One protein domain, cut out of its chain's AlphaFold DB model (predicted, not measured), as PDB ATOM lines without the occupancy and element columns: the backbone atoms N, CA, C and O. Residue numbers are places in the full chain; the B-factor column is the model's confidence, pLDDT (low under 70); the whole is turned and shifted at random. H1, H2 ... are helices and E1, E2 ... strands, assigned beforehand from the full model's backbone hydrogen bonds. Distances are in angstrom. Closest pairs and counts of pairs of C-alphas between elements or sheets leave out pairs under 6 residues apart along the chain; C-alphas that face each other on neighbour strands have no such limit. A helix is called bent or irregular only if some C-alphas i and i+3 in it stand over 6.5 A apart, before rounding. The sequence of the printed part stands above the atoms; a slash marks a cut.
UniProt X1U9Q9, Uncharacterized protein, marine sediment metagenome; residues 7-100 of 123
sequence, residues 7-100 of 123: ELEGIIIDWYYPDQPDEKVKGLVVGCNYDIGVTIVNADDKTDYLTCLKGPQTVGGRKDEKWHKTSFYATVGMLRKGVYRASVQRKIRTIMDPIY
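This is residues 7 to 100 of the 123 residues of an uncharacterized protein of marine sediment metagenome (UniProt X1U9Q9). A five-stranded sheet, strongly twisted and curled like part of a barrel, has helix H1 packed over one face; a second helix, H2, starts straight from the end of the edge strand E5 and runs back past H1, only grazing the sheet. The printed part has 94 residues with two named helices and five named strands, in the order E1 E2 E3 E4 H1 E5 H2 along the chain. The sheet's order is E4 E3 E2 E1 E5 and it is mixed; the class is mixed, helices and strands. The whole is compact, with a radius of gyration of the C-alphas of 13.3 A and spans of 39 by 26 by 21 A.

Find C-alpha 12 at (223.941, 145.398, 192.689), where E1, residues 12 to 16, begins. E2, residues 24 to 33, is the longest strand at 24.7 A and bends by 60 degrees at residue 30. E3 is residues 37 to 42, 17.0 A, and E4 is residues 49 to 54, 14.5 A. At C-alpha 65, (226.347, 159.628, 217.206), H1 begins and runs to residue 79, 21.1 A. E5 is residues 83 to 85, and H2, residues 86 to 100, 21.0 A, ends at C-alpha 100, (220.662, 170.675, 214.912). H2 is irregular, but only just: C-alphas 95 and 98 are 6.7 A apart.

Start in the sheet, where E1 to E4 form a meander, each strand the antiparallel neighbour of the one before. Look at N 13 and O 27, 2.8 A apart, for the hairpin E1 and E2; at N 28 and O 41, 2.7 A, for the hairpin E2 and E3; and at N 53 and O 38, 2.8 A, for the hairpin E3 and E4. The edge strand E5 is parallel to E1 at 25 degrees, with N 84 and O 14 2.9 A apart. H1 is on the sheet at a height over the sheet of 7.8 A, making two layers, a helix on one face of a sheet. It lies over E4 and runs along the strands, at 17 degrees to E4 on the local plane; their closest C-alphas, of Phe 72 and Leu 53, are 7.6 A apart. H2 only grazes the sheet, with residues 86 to 91. H1, with residues 67 to 71 alone, only just touches H2, with 3 pairs of C-alphas within 8 A; the closest are those of Ser 71 and Ile 92, 6.6 A. They run opposite ways at a shallow tilt of 30 degrees. E4 and E5 are apart. In H1 every O i to N i+4 pair is within hydrogen-bond range, in H2 9 of 11.

The two C-alphas farthest apart, of Asp 45 and Ile 99, are 39.6 A from each other. The printed part has no cut and no long link. Look at the B-factor column: the mean pLDDT of the printed part is 71.2, and residues under 70 include 57 to 68 and 86 to 100, with a mean of 51 in H2.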
ATOM      1  N   GLU A   7     224.165 140.266 204.298       80.88
ATOM      2  CA  GLU A   7     223.141 140.123 203.268       80.88
ATOM      3  C   GLU A   7     223.176 141.228 202.203       80.88
ATOM      4  O   GLU A   7     222.518 141.089 201.177       80.88
ATOM      5  N   LEU A   8     223.879 142.337 202.460       80.75
ATOM      6  CA  LEU A   8     224.007 143.450 201.521       80.75
ATOM      7  C   LEU A   8     225.225 143.329 200.613       80.75
ATOM      8  O   LEU A   8     225.223 143.926 199.539       80.75
ATOM      9  N   GLU A   9     226.251 142.590 201.026       84.19
ATOM     10  CA  GLU A   9     227.459 142.403 200.229       84.19
ATOM     11  C   GLU A   9     227.142 141.592 198.968       84.19
ATOM     12  O   GLU A   9     226.410 140.604 198.994       84.19
ATOM     13  N   GLY A  10     227.656 142.045 197.826       83.00
ATOM     14  CA  GLY A  10     227.375 141.451 196.522       83.00
ATOM     15  C   GLY A  10     226.086 141.941 195.852       83.00
ATOM     16  O   GLY A  10     225.848 141.600 194.692       83.00
ATOM     17  N   ILE A  11     225.259 142.759 196.520       87.88
ATOM     18  CA  ILE A  11     224.064 143.336 195.892       87.88
ATOM     19  C   ILE A  11     224.469 144.419 194.890       87.88
ATOM     20  O   ILE A  11     225.224 145.341 195.209       87.88
ATOM     21  N   ILE A  12     223.888 144.336 193.691       88.25
ATOM     22  CA  ILE A  12     223.941 145.398 192.689       88.25
ATOM     23  C   ILE A  12     222.766 146.354 192.902       88.25
ATOM     24  O   ILE A  12     221.607 145.937 192.949       88.25
ATOM     25  N   ILE A  13     223.064 147.643 192.989       86.44
ATOM     26  CA  ILE A  13     222.105 148.724 193.194       86.44
ATOM     27  C   ILE A  13     222.143 149.716 192.031       86.44
ATOM     28  O   ILE A  13     223.169 149.890 191.374       86.44
ATOM     29  N   ASP A  14     221.037 150.418 191.805       87.25
ATOM     30  CA  ASP A  14     221.050 151.628 190.981       87.25
ATOM     31  C   ASP A  14     221.659 152.781 191.798       87.25
ATOM     32  O   ASP A  14     221.096 153.178 192.826       87.25
ATOM     33  N   TRP A  15     222.797 153.312 191.348       83.88
ATOM     34  CA  TRP A  15     223.520 154.422 191.968       83.88
ATOM     35  C   TRP A  15     223.349 155.710 191.163       83.88
ATOM     36  O   TRP A  15     223.547 155.713 189.952       83.88
ATOM     37  N   TYR A  16     223.023 156.809 191.848       80.94
ATOM     38  CA  TYR A  16     222.817 158.125 191.235       80.94
ATOM     39  C   TYR A  16     223.790 159.159 191.798       80.94
ATOM     40  O   TYR A  16     223.823 159.380 193.019       80.94
ATOM     41  N   TYR A  17     224.508 159.842 190.907       74.81
ATOM     42  CA  TYR A  17     225.419 160.921 191.270       74.81
ATOM     43  C   TYR A  17     224.656 162.183 191.725       74.81
ATOM     44  O   TYR A  17     223.552 162.455 191.245       74.81
ATOM     45  N   PRO A  18     225.189 162.969 192.683       68.44
ATOM     46  CA  PRO A  18     224.515 164.177 193.166       68.44
ATOM     47  C   PRO A  18     224.362 165.269 192.101       68.44
ATOM     48  O   PRO A  18     223.391 166.022 192.136       68.44
ATOM     49  N   ASP A  19     225.355 165.383 191.226       71.25
ATOM     50  CA  ASP A  19     225.487 166.357 190.143       71.25
ATOM     51  C   ASP A  19     224.769 165.914 188.862       71.25
ATOM     52  O   ASP A  19     224.377 166.763 188.065       71.25
ATOM     53  N   GLN A  20     224.527 164.610 188.706       74.25
ATOM     54  CA  GLN A  20     223.875 164.013 187.536       74.25
ATOM     55  C   GLN A  20     222.740 163.074 187.987       74.25
ATOM     56  O   GLN A  20     222.860 161.855 187.912       74.25
ATOM     57  N   PRO A  21     221.626 163.621 188.510       68.75
ATOM     58  CA  PRO A  21     220.576 162.834 189.164       68.75
ATOM     59  C   PRO A  21     219.756 161.946 188.217       68.75
ATOM     60  O   PRO A  21     219.041 161.066 188.701       68.75
ATOM     61  N   ASP A  22     219.838 162.181 186.908       76.81
ATOM     62  CA  ASP A  22     219.162 161.387 185.877       76.81
ATOM     63  C   ASP A  22     220.072 160.297 185.289       76.81
ATOM     64  O   ASP A  22     219.586 159.351 184.668       76.81
ATOM     65  N   GLU A  23     221.382 160.388 185.534       78.19
ATOM     66  CA  GLU A  23     222.352 159.377 185.139       78.19
ATOM     67  C   GLU A  23     222.524 158.365 186.273       78.19
ATOM     68  O   GLU A  23     222.796 158.717 187.426       78.19
ATOM     69  N   LYS A  24     222.317 157.085 185.947       83.19
ATOM     70  CA  LYS A  24     222.501 155.991 186.896       83.19
ATOM     71  C   LYS A  24     223.574 155.037 186.413       83.19
ATOM     72  O   LYS A  24     223.553 154.605 185.263       83.19
ATOM     73  N   VAL A  25     224.437 154.650 187.337       87.88
ATOM     74  CA  VAL A  25     225.392 153.559 187.155       87.88
ATOM     75  C   VAL A  25     224.998 152.393 188.048       87.88
ATOM     76  O   VAL A  25     224.187 152.532 188.972       87.88
ATOM     77  N   LYS A  26     225.536 151.212 187.759       89.88
ATOM     78  CA  LYS A  26     225.355 150.049 188.620       89.88
ATOM     79  C   LYS A  26     226.410 150.092 189.715       89.88
ATOM     80  O   LYS A  26     227.595 150.075 189.422       89.88
ATOM     81  N   GLY A  27     225.983 150.174 190.970       87.75
ATOM     82  CA  GLY A  27     226.869 150.078 192.127       87.75
ATOM     83  C   GLY A  27     226.865 148.663 192.694       87.75
ATOM     84  O   GLY A  27     225.809 148.048 192.772       87.75
ATOM     85  N   LEU A  28     228.012 148.151 193.115       85.31
ATOM     86  CA  LEU A  28     228.178 146.900 193.843       85.31
ATOM     87  C   LEU A  28     228.541 147.218 195.293       85.31
ATOM     88  O   LEU A  28     229.531 147.903 195.552       85.31
ATOM     89  N   VAL A  29     227.755 146.718 196.243       86.25
ATOM     90  CA  VAL A  29     228.087 146.817 197.669       86.25
ATOM     91  C   VAL A  29     229.156 145.772 197.992       86.25
ATOM     92  O   VAL A  29     228.906 144.577 197.850       86.25
ATOM     93  N   VAL A  30     230.336 146.213 198.426       83.00
ATOM     94  CA  VAL A  30     231.484 145.326 198.724       83.00
ATOM     95  C   VAL A  30     231.798 145.218 200.213       83.00
ATOM     96  O   VAL A  30     232.575 144.363 200.611       83.00
ATOM     97  N   GLY A  31     231.180 146.057 201.043       81.56
ATOM     98  CA  GLY A  31     231.301 145.966 202.494       81.56
ATOM     99  C   GLY A  31     230.179 146.722 203.188       81.56
ATOM    100  O   GLY A  31     229.846 147.839 202.782       81.56
ATOM    101  N   CYS A  32     229.582 146.132 204.226       81.31
ATOM    102  CA  CYS A  32     228.608 146.823 205.072       81.31
ATOM    103  C   CYS A  32     228.718 146.404 206.546       81.31
ATOM    104  O   CYS A  32     228.148 145.406 206.988       81.31
ATOM    105  N   ASN A  33     229.391 147.236 207.335       80.38
ATOM    106  CA  ASN A  33     229.704 147.008 208.740       80.38
ATOM    107  C   ASN A  33     229.326 148.246 209.573       80.38
ATOM    108  O   ASN A  33     229.560 149.385 209.174       80.38
ATOM    109  N   TYR A  34     228.712 148.040 210.736       73.44
ATOM    110  CA  TYR A  34     228.268 149.138 211.604       73.44
ATOM    111  C   TYR A  34     229.407 149.971 212.203       73.44
ATOM    112  O   TYR A  34     229.226 151.144 212.524       73.44
ATOM    113  N   ASP A  35     230.581 149.387 212.371       69.38
ATOM    114  CA  ASP A  35     231.726 150.099 212.910       69.38
ATOM    115  C   ASP A  35     232.434 150.863 211.792       69.38
ATOM    116  O   ASP A  35     232.628 152.075 211.902       69.38
ATOM    117  N   ILE A  36     232.718 150.177 210.683       68.44
ATOM    118  CA  ILE A  36     233.524 150.680 209.568       68.44
ATOM    119  C   ILE A  36     232.692 151.535 208.614       68.44
ATOM    120  O   ILE A  36     233.066 152.674 208.337       68.44
ATOM    121  N   GLY A  37     231.550 151.032 208.138       77.31
ATOM    122  CA  GLY A  37     230.749 151.735 207.148       77.31
ATOM    123  C   GLY A  37     230.112 150.892 206.055       77.31
ATOM    124  O   GLY A  37     230.043 149.673 206.145       77.31
ATOM    125  N   VAL A  38     229.642 151.572 205.010       80.62
ATOM    126  CA  VAL A  38     229.210 150.949 203.751       80.62
ATOM    127  C   VAL A  38     230.159 151.368 202.644       80.62
ATOM    128  O   VAL A  38     230.372 152.566 202.486       80.62
ATOM    129  N   THR A  39     230.632 150.418 201.845       83.81
ATOM    130  CA  THR A  39     231.487 150.661 200.679       83.81
ATOM    131  C   THR A  39     230.790 150.191 199.410       83.81
ATOM    132  O   THR A  39     230.274 149.071 199.353       83.81
ATOM    133  N   ILE A  40     230.760 151.058 198.395       83.19
ATOM    134  CA  ILE A  40     230.100 150.803 197.113       83.19
ATOM    135  C   ILE A  40     231.053 151.198 195.986       83.19
ATOM    136  O   ILE A  40     231.566 152.319 195.958       83.19
ATOM    137  N   VAL A  41     231.253 150.281 195.047       82.31
ATOM    138  CA  VAL A  41     232.077 150.459 193.840       82.31
ATOM    139  C   VAL A  41     231.208 150.334 192.593       82.31
ATOM    140  O   VAL A  41     230.062 149.902 192.687       82.31
ATOM    141  N   ASN A  42     231.709 150.707 191.425       83.81
ATOM    142  CA  ASN A  42     231.038 150.464 190.157       83.81
ATOM    143  C   ASN A  42     230.990 148.953 189.887       83.81
ATOM    144  O   ASN A  42     231.969 148.238 190.078       83.81
ATOM    145  N   ALA A  43     229.833 148.438 189.487       86.06
ATOM    146  CA  ALA A  43     229.635 147.015 189.246       86.06
ATOM    147  C   ALA A  43     230.285 146.540 187.937       86.06
ATOM    148  O   ALA A  43     230.616 145.356 187.836       86.06
ATOM    149  N   ASP A  44     230.452 147.437 186.960       80.19
ATOM    150  CA  ASP A  44     230.935 147.088 185.623       80.19
ATOM    151  C   ASP A  44     232.458 146.876 185.604       80.19
ATOM    152  O   ASP A  44     232.931 145.859 185.094       80.19
ATOM    153  N   ASP A  45     233.227 147.786 186.207       75.31
ATOM    154  CA  ASP A  45     234.696 147.707 186.280       75.31
ATOM    155  C   ASP A  45     235.221 147.151 187.618       75.31
ATOM    156  O   ASP A  45     236.329 146.618 187.665       75.31
ATOM    157  N   LYS A  46     234.417 147.205 188.694       65.88
ATOM    158  CA  LYS A  46     234.770 146.802 190.071       65.88
ATOM    159  C   LYS A  46     235.979 147.530 190.664       65.88
ATOM    160  O   LYS A  46     236.452 147.140 191.730       65.88
ATOM    161  N   THR A  47     236.463 148.575 190.006       59.59
ATOM    162  CA  THR A  47     237.634 149.360 190.410       59.59
ATOM    163  C   THR A  47     237.265 150.798 190.734       59.59
ATOM    164  O   THR A  47     237.916 151.414 191.579       59.59
ATOM    165  N   ASP A  48     236.209 151.323 190.112       69.88
ATOM    166  CA  ASP A  48     235.788 152.701 190.296       69.88
ATOM    167  C   ASP A  48     235.001 152.834 191.593       69.88
ATOM    168  O   ASP A  48     233.912 152.294 191.787       69.88
ATOM    169  N   TYR A  49     235.580 153.572 192.525       70.81
ATOM    170  CA  TYR A  49     234.978 153.812 193.819       70.81
ATOM    171  C   TYR A  49     233.835 154.829 193.708       70.81
ATOM    172  O   TYR A  49     234.048 155.970 193.296       70.81
ATOM    173  N   LEU A  50     232.625 154.437 194.122       72.81
ATOM    174  CA  LEU A  50     231.454 155.320 194.098       72.81
ATOM    175  C   LEU A  50     231.271 156.042 195.434       72.81
ATOM    176  O   LEU A  50     231.040 157.253 195.465       72.81
ATOM    177  N   THR A  51     231.352 155.318 196.556       75.56
ATOM    178  CA  THR A  51     231.279 155.931 197.888       75.56
ATOM    179  C   THR A  51     231.785 155.020 199.003       75.56
ATOM    180  O   THR A  51     231.717 153.792 198.905       75.56
ATOM    181  N   CYS A  52     232.154 155.639 200.127       72.00
ATOM    182  CA  CYS A  52     232.172 154.992 201.432       72.00
ATOM    183  C   CYS A  52     231.512 155.887 202.475       72.00
ATOM    184  O   CYS A  52     231.757 157.094 202.565       72.00
ATOM    185  N   LEU A  53     230.667 155.272 203.290       73.00
ATOM    186  CA  LEU A  53     229.936 155.916 204.366       73.00
ATOM    187  C   LEU A  53     230.475 155.414 205.684       73.00
ATOM    188  O   LEU A  53     230.265 154.250 205.986       73.00
ATOM    189  N   LYS A  54     231.093 156.283 206.485       70.94
ATOM    190  CA  LYS A  54     231.619 155.893 207.799       70.94
ATOM    191  C   LYS A  54     230.520 155.302 208.688       70.94
ATOM    192  O   LYS A  54     229.407 155.834 208.773       70.94
ATOM    193  N   GLY A  55     230.852 154.188 209.328       72.56
ATOM    194  CA  GLY A  55     229.978 153.466 210.237       72.56
ATOM    195  C   GLY A  55     229.684 154.275 211.505       72.56
ATOM    196  O   GLY A  55     230.461 155.144 211.904       72.56
ATOM    197  N   PRO A  56     228.556 154.039 212.180       71.19
ATOM    198  CA  PRO A  56     228.220 154.780 213.386       71.19
ATOM    199  C   PRO A  56     229.219 154.729 214.550       71.19
ATOM    200  O   PRO A  56     229.175 155.642 215.370       71.19
ATOM    201  N   GLN A  57     230.085 153.710 214.665       67.88
ATOM    202  CA  GLN A  57     231.102 153.671 215.734       67.88
ATOM    203  C   GLN A  57     232.449 154.309 215.378       67.88
ATOM    204  O   GLN A  57     233.195 154.655 216.292       67.88
ATOM    205  N   THR A  58     232.777 154.516 214.098       62.34
ATOM    206  CA  THR A  58     234.053 155.160 213.712       62.34
ATOM    207  C   THR A  58     234.121 156.632 214.119       62.34
ATOM    208  O   THR A  58     235.201 157.218 214.178       62.34
ATOM    209  N   VAL A  59     232.985 157.238 214.467       57.97
ATOM    210  CA  VAL A  59     232.897 158.626 214.926       57.97
ATOM    211  C   VAL A  59     233.010 158.650 216.447       57.97
ATOM    212  O   VAL A  59     232.020 158.684 217.176       57.97
ATOM    213  N   GLY A  60     234.247 158.560 216.933       46.59
ATOM    214  CA  GLY A  60     234.561 158.522 218.358       46.59
ATOM    215  C   GLY A  60     233.914 159.664 219.156       46.59
ATOM    216  O   GLY A  60     234.332 160.816 219.080       46.59
ATOM    217  N   GLY A  61     232.916 159.324 219.976       51.41
ATOM    218  CA  GLY A  61     232.610 160.021 221.229       51.41
ATOM    219  C   GLY A  61     232.025 161.440 221.180       51.41
ATOM    220  O   GLY A  61     232.284 162.201 222.111       51.41
ATOM    221  N   ARG A  62     231.224 161.842 220.182       52.25
ATOM    222  CA  ARG A  62     230.566 163.173 220.193       52.25
ATOM    223  C   ARG A  62     229.060 163.132 219.917       52.25
ATOM    224  O   ARG A  62     228.528 162.133 219.443       52.25
ATOM    225  N   LYS A  63     228.396 164.257 220.236       51.56
ATOM    226  CA  LYS A  63     226.945 164.575 220.182       51.56
ATOM    227  C   LYS A  63     226.212 164.184 218.880       51.56
ATOM    228  O   LYS A  63     224.984 164.238 218.833       51.56
ATOM    229  N   ASP A  64     226.947 163.731 217.875       57.81
ATOM    230  CA  ASP A  64     226.516 163.453 216.510       57.81
ATOM    231  C   ASP A  64     226.260 161.943 216.282       57.81
ATOM    232  O   ASP A  64     225.772 161.527 215.233       57.81
ATOM    233  N   GLU A  65     226.520 161.089 217.281       63.91
ATOM    234  CA  GLU A  65     226.347 159.628 217.206       63.91
ATOM    235  C   GLU A  65     224.936 159.216 216.743       63.91
ATOM    236  O   GLU A  65     224.764 158.333 215.899       63.91
ATOM    237  N   LYS A  66     223.893 159.891 217.246       65.94
ATOM    238  CA  LYS A  66     222.502 159.616 216.852       65.94
ATOM    239  C   LYS A  66     222.260 159.921 215.367       65.94
ATOM    240  O   LYS A  66     221.486 159.210 214.723       65.94
ATOM    241  N   TRP A  67     222.926 160.941 214.824       64.50
ATOM    242  CA  TRP A  67     222.853 161.310 213.409       64.50
ATOM    243  C   TRP A  67     223.515 160.257 212.524       64.50
ATOM    244  O   TRP A  67     222.894 159.785 211.569       64.50
ATOM    245  N   HIS A  68     224.725 159.819 212.883       67.81
ATOM    246  CA  HIS A  68     225.444 158.783 212.143       67.81
ATOM    247  C   HIS A  68     224.683 157.457 212.151       67.81
ATOM    248  O   HIS A  68     224.474 156.866 211.093       67.81
ATOM    249  N   LYS A  69     224.155 157.043 213.312       74.19
ATOM    250  CA  LYS A  69     223.293 155.855 213.426       74.19
ATOM    251  C   LYS A  69     222.082 155.944 212.504       74.19
ATOM    252  O   LYS A  69     221.809 155.010 211.755       74.19
ATOM    253  N   THR A  70     221.368 157.066 212.543       70.31
ATOM    254  CA  THR A  70     220.141 157.254 211.754       70.31
ATOM    255  C   THR A  70     220.438 157.273 210.254       70.31
ATOM    256  O   THR A  70     219.765 156.586 209.487       70.31
ATOM    257  N   SER A  71     221.478 157.996 209.836       71.56
ATOM    258  CA  SER A  71     221.898 158.100 208.433       71.56
ATOM    259  C   SER A  71     222.392 156.764 207.872       71.56
ATOM    260  O   SER A  71     222.073 156.407 206.735       71.56
ATOM    261  N   PHE A  72     223.114 155.993 208.686       77.69
ATOM    262  CA  PHE A  72     223.581 154.657 208.332       77.69
ATOM    263  C   PHE A  72     222.416 153.674 208.161       77.69
ATOM    264  O   PHE A  72     222.302 153.029 207.121       77.69
ATOM    265  N   TYR A  73     221.481 153.607 209.115       77.31
ATOM    266  CA  TYR A  73     220.317 152.720 208.992       77.31
ATOM    267  C   TYR A  73     219.378 153.118 207.846       77.31
ATOM    268  O   TYR A  73     218.833 152.244 207.170       77.31
ATOM    269  N   ALA A  74     219.206 154.418 207.588       73.56
ATOM    270  CA  ALA A  74     218.452 154.895 206.432       73.56
ATOM    271  C   ALA A  74     219.112 154.458 205.115       73.56
ATOM    272  O   ALA A  74     218.421 154.006 204.201       73.56
ATOM    273  N   THR A  75     220.445 154.523 205.047       78.06
ATOM    274  CA  THR A  75     221.212 154.008 203.912       78.06
ATOM    275  C   THR A  75     220.998 152.510 203.729       78.06
ATOM    276  O   THR A  75     220.590 152.094 202.649       78.06
ATOM    277  N   VAL A  76     221.188 151.707 204.777       81.00
ATOM    278  CA  VAL A  76     220.943 150.255 204.749       81.00
ATOM    279  C   VAL A  76     219.539 149.944 204.221       81.00
ATOM    280  O   VAL A  76     219.368 149.092 203.351       81.00
ATOM    281  N   GLY A  77     218.523 150.679 204.682       77.62
ATOM    282  CA  GLY A  77     217.149 150.522 204.207       77.62
ATOM    283  C   GLY A  77     216.957 150.832 202.717       77.62
ATOM    284  O   GLY A  77     216.094 150.227 202.085       77.62
ATOM    285  N   MET A  78     217.741 151.748 202.146       79.12
ATOM    286  CA  MET A  78     217.732 152.027 200.707       79.12
ATOM    287  C   MET A  78     218.467 150.951 199.906       79.12
ATOM    288  O   MET A  78     217.947 150.483 198.895       79.12
ATOM    289  N   LEU A  79     219.612 150.480 200.405       82.00
ATOM    290  CA  LEU A  79     220.374 149.400 199.775       82.00
ATOM    291  C   LEU A  79     219.553 148.114 199.673       82.00
ATOM    292  O   LEU A  79     219.509 147.503 198.611       82.00
ATOM    293  N   ARG A  80     218.779 147.775 200.714       79.06
ATOM    294  CA  ARG A  80     217.817 146.654 200.677       79.06
ATOM    295  C   ARG A  80     216.745 146.788 199.593       79.06
ATOM    296  O   ARG A  80     216.160 145.790 199.191       79.06
ATOM    297  N   LYS A  81     216.456 148.008 199.136       79.88
ATOM    298  CA  LYS A  81     215.513 148.280 198.041       79.88
ATOM    299  C   LYS A  81     216.189 148.280 196.666       79.88
ATOM    300  O   LYS A  81     215.505 148.524 195.677       79.88
ATOM    301  N   GLY A  82     217.501 148.045 196.597       79.12
ATOM    302  CA  GLY A  82     218.268 148.015 195.350       79.12
ATOM    303  C   GLY A  82     218.553 149.394 194.753       79.12
ATOM    304  O   GLY A  82     218.886 149.492 193.574       79.12
ATOM    305  N   VAL A  83     218.390 150.475 195.522       77.44
ATOM    306  CA  VAL A  83     218.533 151.850 195.021       77.44
ATOM    307  C   VAL A  83     219.317 152.685 196.018       77.44
ATOM    308  O   VAL A  83     218.992 152.696 197.200       77.44
ATOM    309  N   TYR A  84     220.282 153.468 195.542       75.25
ATOM    310  CA  TYR A  84     220.948 154.485 196.346       75.25
ATOM    311  C   TYR A  84     221.062 155.804 195.588       75.25
ATOM    312  O   TYR A  84     221.575 155.880 194.476       75.25
ATOM    313  N   ARG A  85     220.609 156.882 196.226       70.88
ATOM    314  CA  ARG A  85     220.703 158.240 195.686       70.88
ATOM    315  C   ARG A  85     221.620 159.067 196.571       70.88
ATOM    316  O   ARG A  85     221.268 159.329 197.719       70.88
ATOM    317  N   ALA A  86     222.732 159.568 196.041       62.44
ATOM    318  CA  ALA A  86     223.632 160.426 196.816       62.44
ATOM    319  C   ALA A  86     222.950 161.743 197.260       62.44
ATOM    320  O   ALA A  86     223.193 162.268 198.348       62.44
ATOM    321  N   SER A  87     221.965 162.221 196.491       58.69
ATOM    322  CA  SER A  87     221.085 163.328 196.892       58.69
ATOM    323  C   SER A  87     220.211 163.019 198.118       58.69
ATOM    324  O   SER A  87     219.813 163.943 198.828       58.69
ATOM    325  N   VAL A  88     219.934 161.744 198.423       56.00
ATOM    326  CA  VAL A  88     219.248 161.341 199.661       56.00
ATOM    327  C   VAL A  88     220.171 161.476 200.859       56.00
ATOM    328  O   VAL A  88     219.695 161.869 201.911       56.00
ATOM    329  N   GLN A  89     221.479 161.284 200.710       55.66
ATOM    330  CA  GLN A  89     222.431 161.628 201.764       55.66
ATOM    331  C   GLN A  89     222.357 163.129 202.101       55.66
ATOM    332  O   GLN A  89     222.286 163.515 203.268       55.66
ATOM    333  N   ARG A  90     222.248 163.978 201.067       57.16
ATOM    334  CA  ARG A  90     222.008 165.424 201.209       57.16
ATOM    335  C   ARG A  90     220.652 165.719 201.859       57.16
ATOM    336  O   ARG A  90     220.590 166.545 202.756       57.16
ATOM    337  N   LYS A  91     219.579 165.019 201.472       50.34
ATOM    338  CA  LYS A  91     218.244 165.177 202.084       50.34
ATOM    339  C   LYS A  91     218.183 164.666 203.520       50.34
ATOM    340  O   LYS A  91     217.536 165.304 204.332       50.34
ATOM    341  N   ILE A  92     218.849 163.563 203.854       52.25
ATOM    342  CA  ILE A  92     218.993 163.073 205.230       52.25
ATOM    343  C   ILE A  92     219.722 164.139 206.052       52.25
ATOM    344  O   ILE A  92     219.241 164.502 207.120       52.25
ATOM    345  N   ARG A  93     220.797 164.727 205.512       52.19
ATOM    346  CA  ARG A  93     221.487 165.876 206.118       52.19
ATOM    347  C   ARG A  93     220.527 167.056 206.348       52.19
ATOM    348  O   ARG A  93     220.394 167.502 207.478       52.19
ATOM    349  N   THR A  94     219.757 167.465 205.338       48.00
ATOM    350  CA  THR A  94     218.785 168.576 205.433       48.00
ATOM    351  C   THR A  94     217.584 168.295 206.347       48.00
ATOM    352  O   THR A  94     217.088 169.204 206.999       48.00
ATOM    353  N   ILE A  95     217.085 167.057 206.417       45.19
ATOM    354  CA  ILE A  95     215.987 166.659 207.320       45.19
ATOM    355  C   ILE A  95     216.481 166.601 208.770       45.19
ATOM    356  O   ILE A  95     215.703 166.804 209.702       45.19
ATOM    357  N   MET A  96     217.775 166.352 208.970       45.25
ATOM    358  CA  MET A  96     218.405 166.334 210.285       45.25
ATOM    359  C   MET A  96     218.913 167.712 210.750       45.25
ATOM    360  O   MET A  96     219.026 167.920 211.956       45.25
ATOM    361  N   ASP A  97     219.117 168.679 209.847       42.91
ATOM    362  CA  ASP A  97     219.494 170.071 210.170       42.91
ATOM    363  C   ASP A  97     218.569 170.781 211.194       42.91
ATOM    364  O   ASP A  97     219.073 171.501 212.061       42.91
ATOM    365  N   PRO A  98     217.228 170.621 211.184       41.69
ATOM    366  CA  PRO A  98     216.345 171.235 212.179       41.69
ATOM    367  C   PRO A  98     216.534 170.665 213.588       41.69
ATOM    368  O   PRO A  98     216.393 171.404 214.559       41.69
ATOM    369  N   ILE A  99     216.908 169.383 213.706       45.94
ATOM    370  CA  ILE A  99     217.283 168.755 214.985       45.94
ATOM    371  C   ILE A  99     218.579 169.406 215.527       45.94
ATOM    372  O   ILE A  99     218.803 169.432 216.736       45.94
ATOM    373  N   TYR A 100     219.380 170.017 214.642       43.88
ATOM    374  CA  TYR A 100     220.662 170.675 214.912       43.88
ATOM    375  C   TYR A 100     220.629 172.190 215.126       43.88
ATOM    376  O   TYR A 100     221.612 172.732 215.628       43.88
TER     377      TYR A 100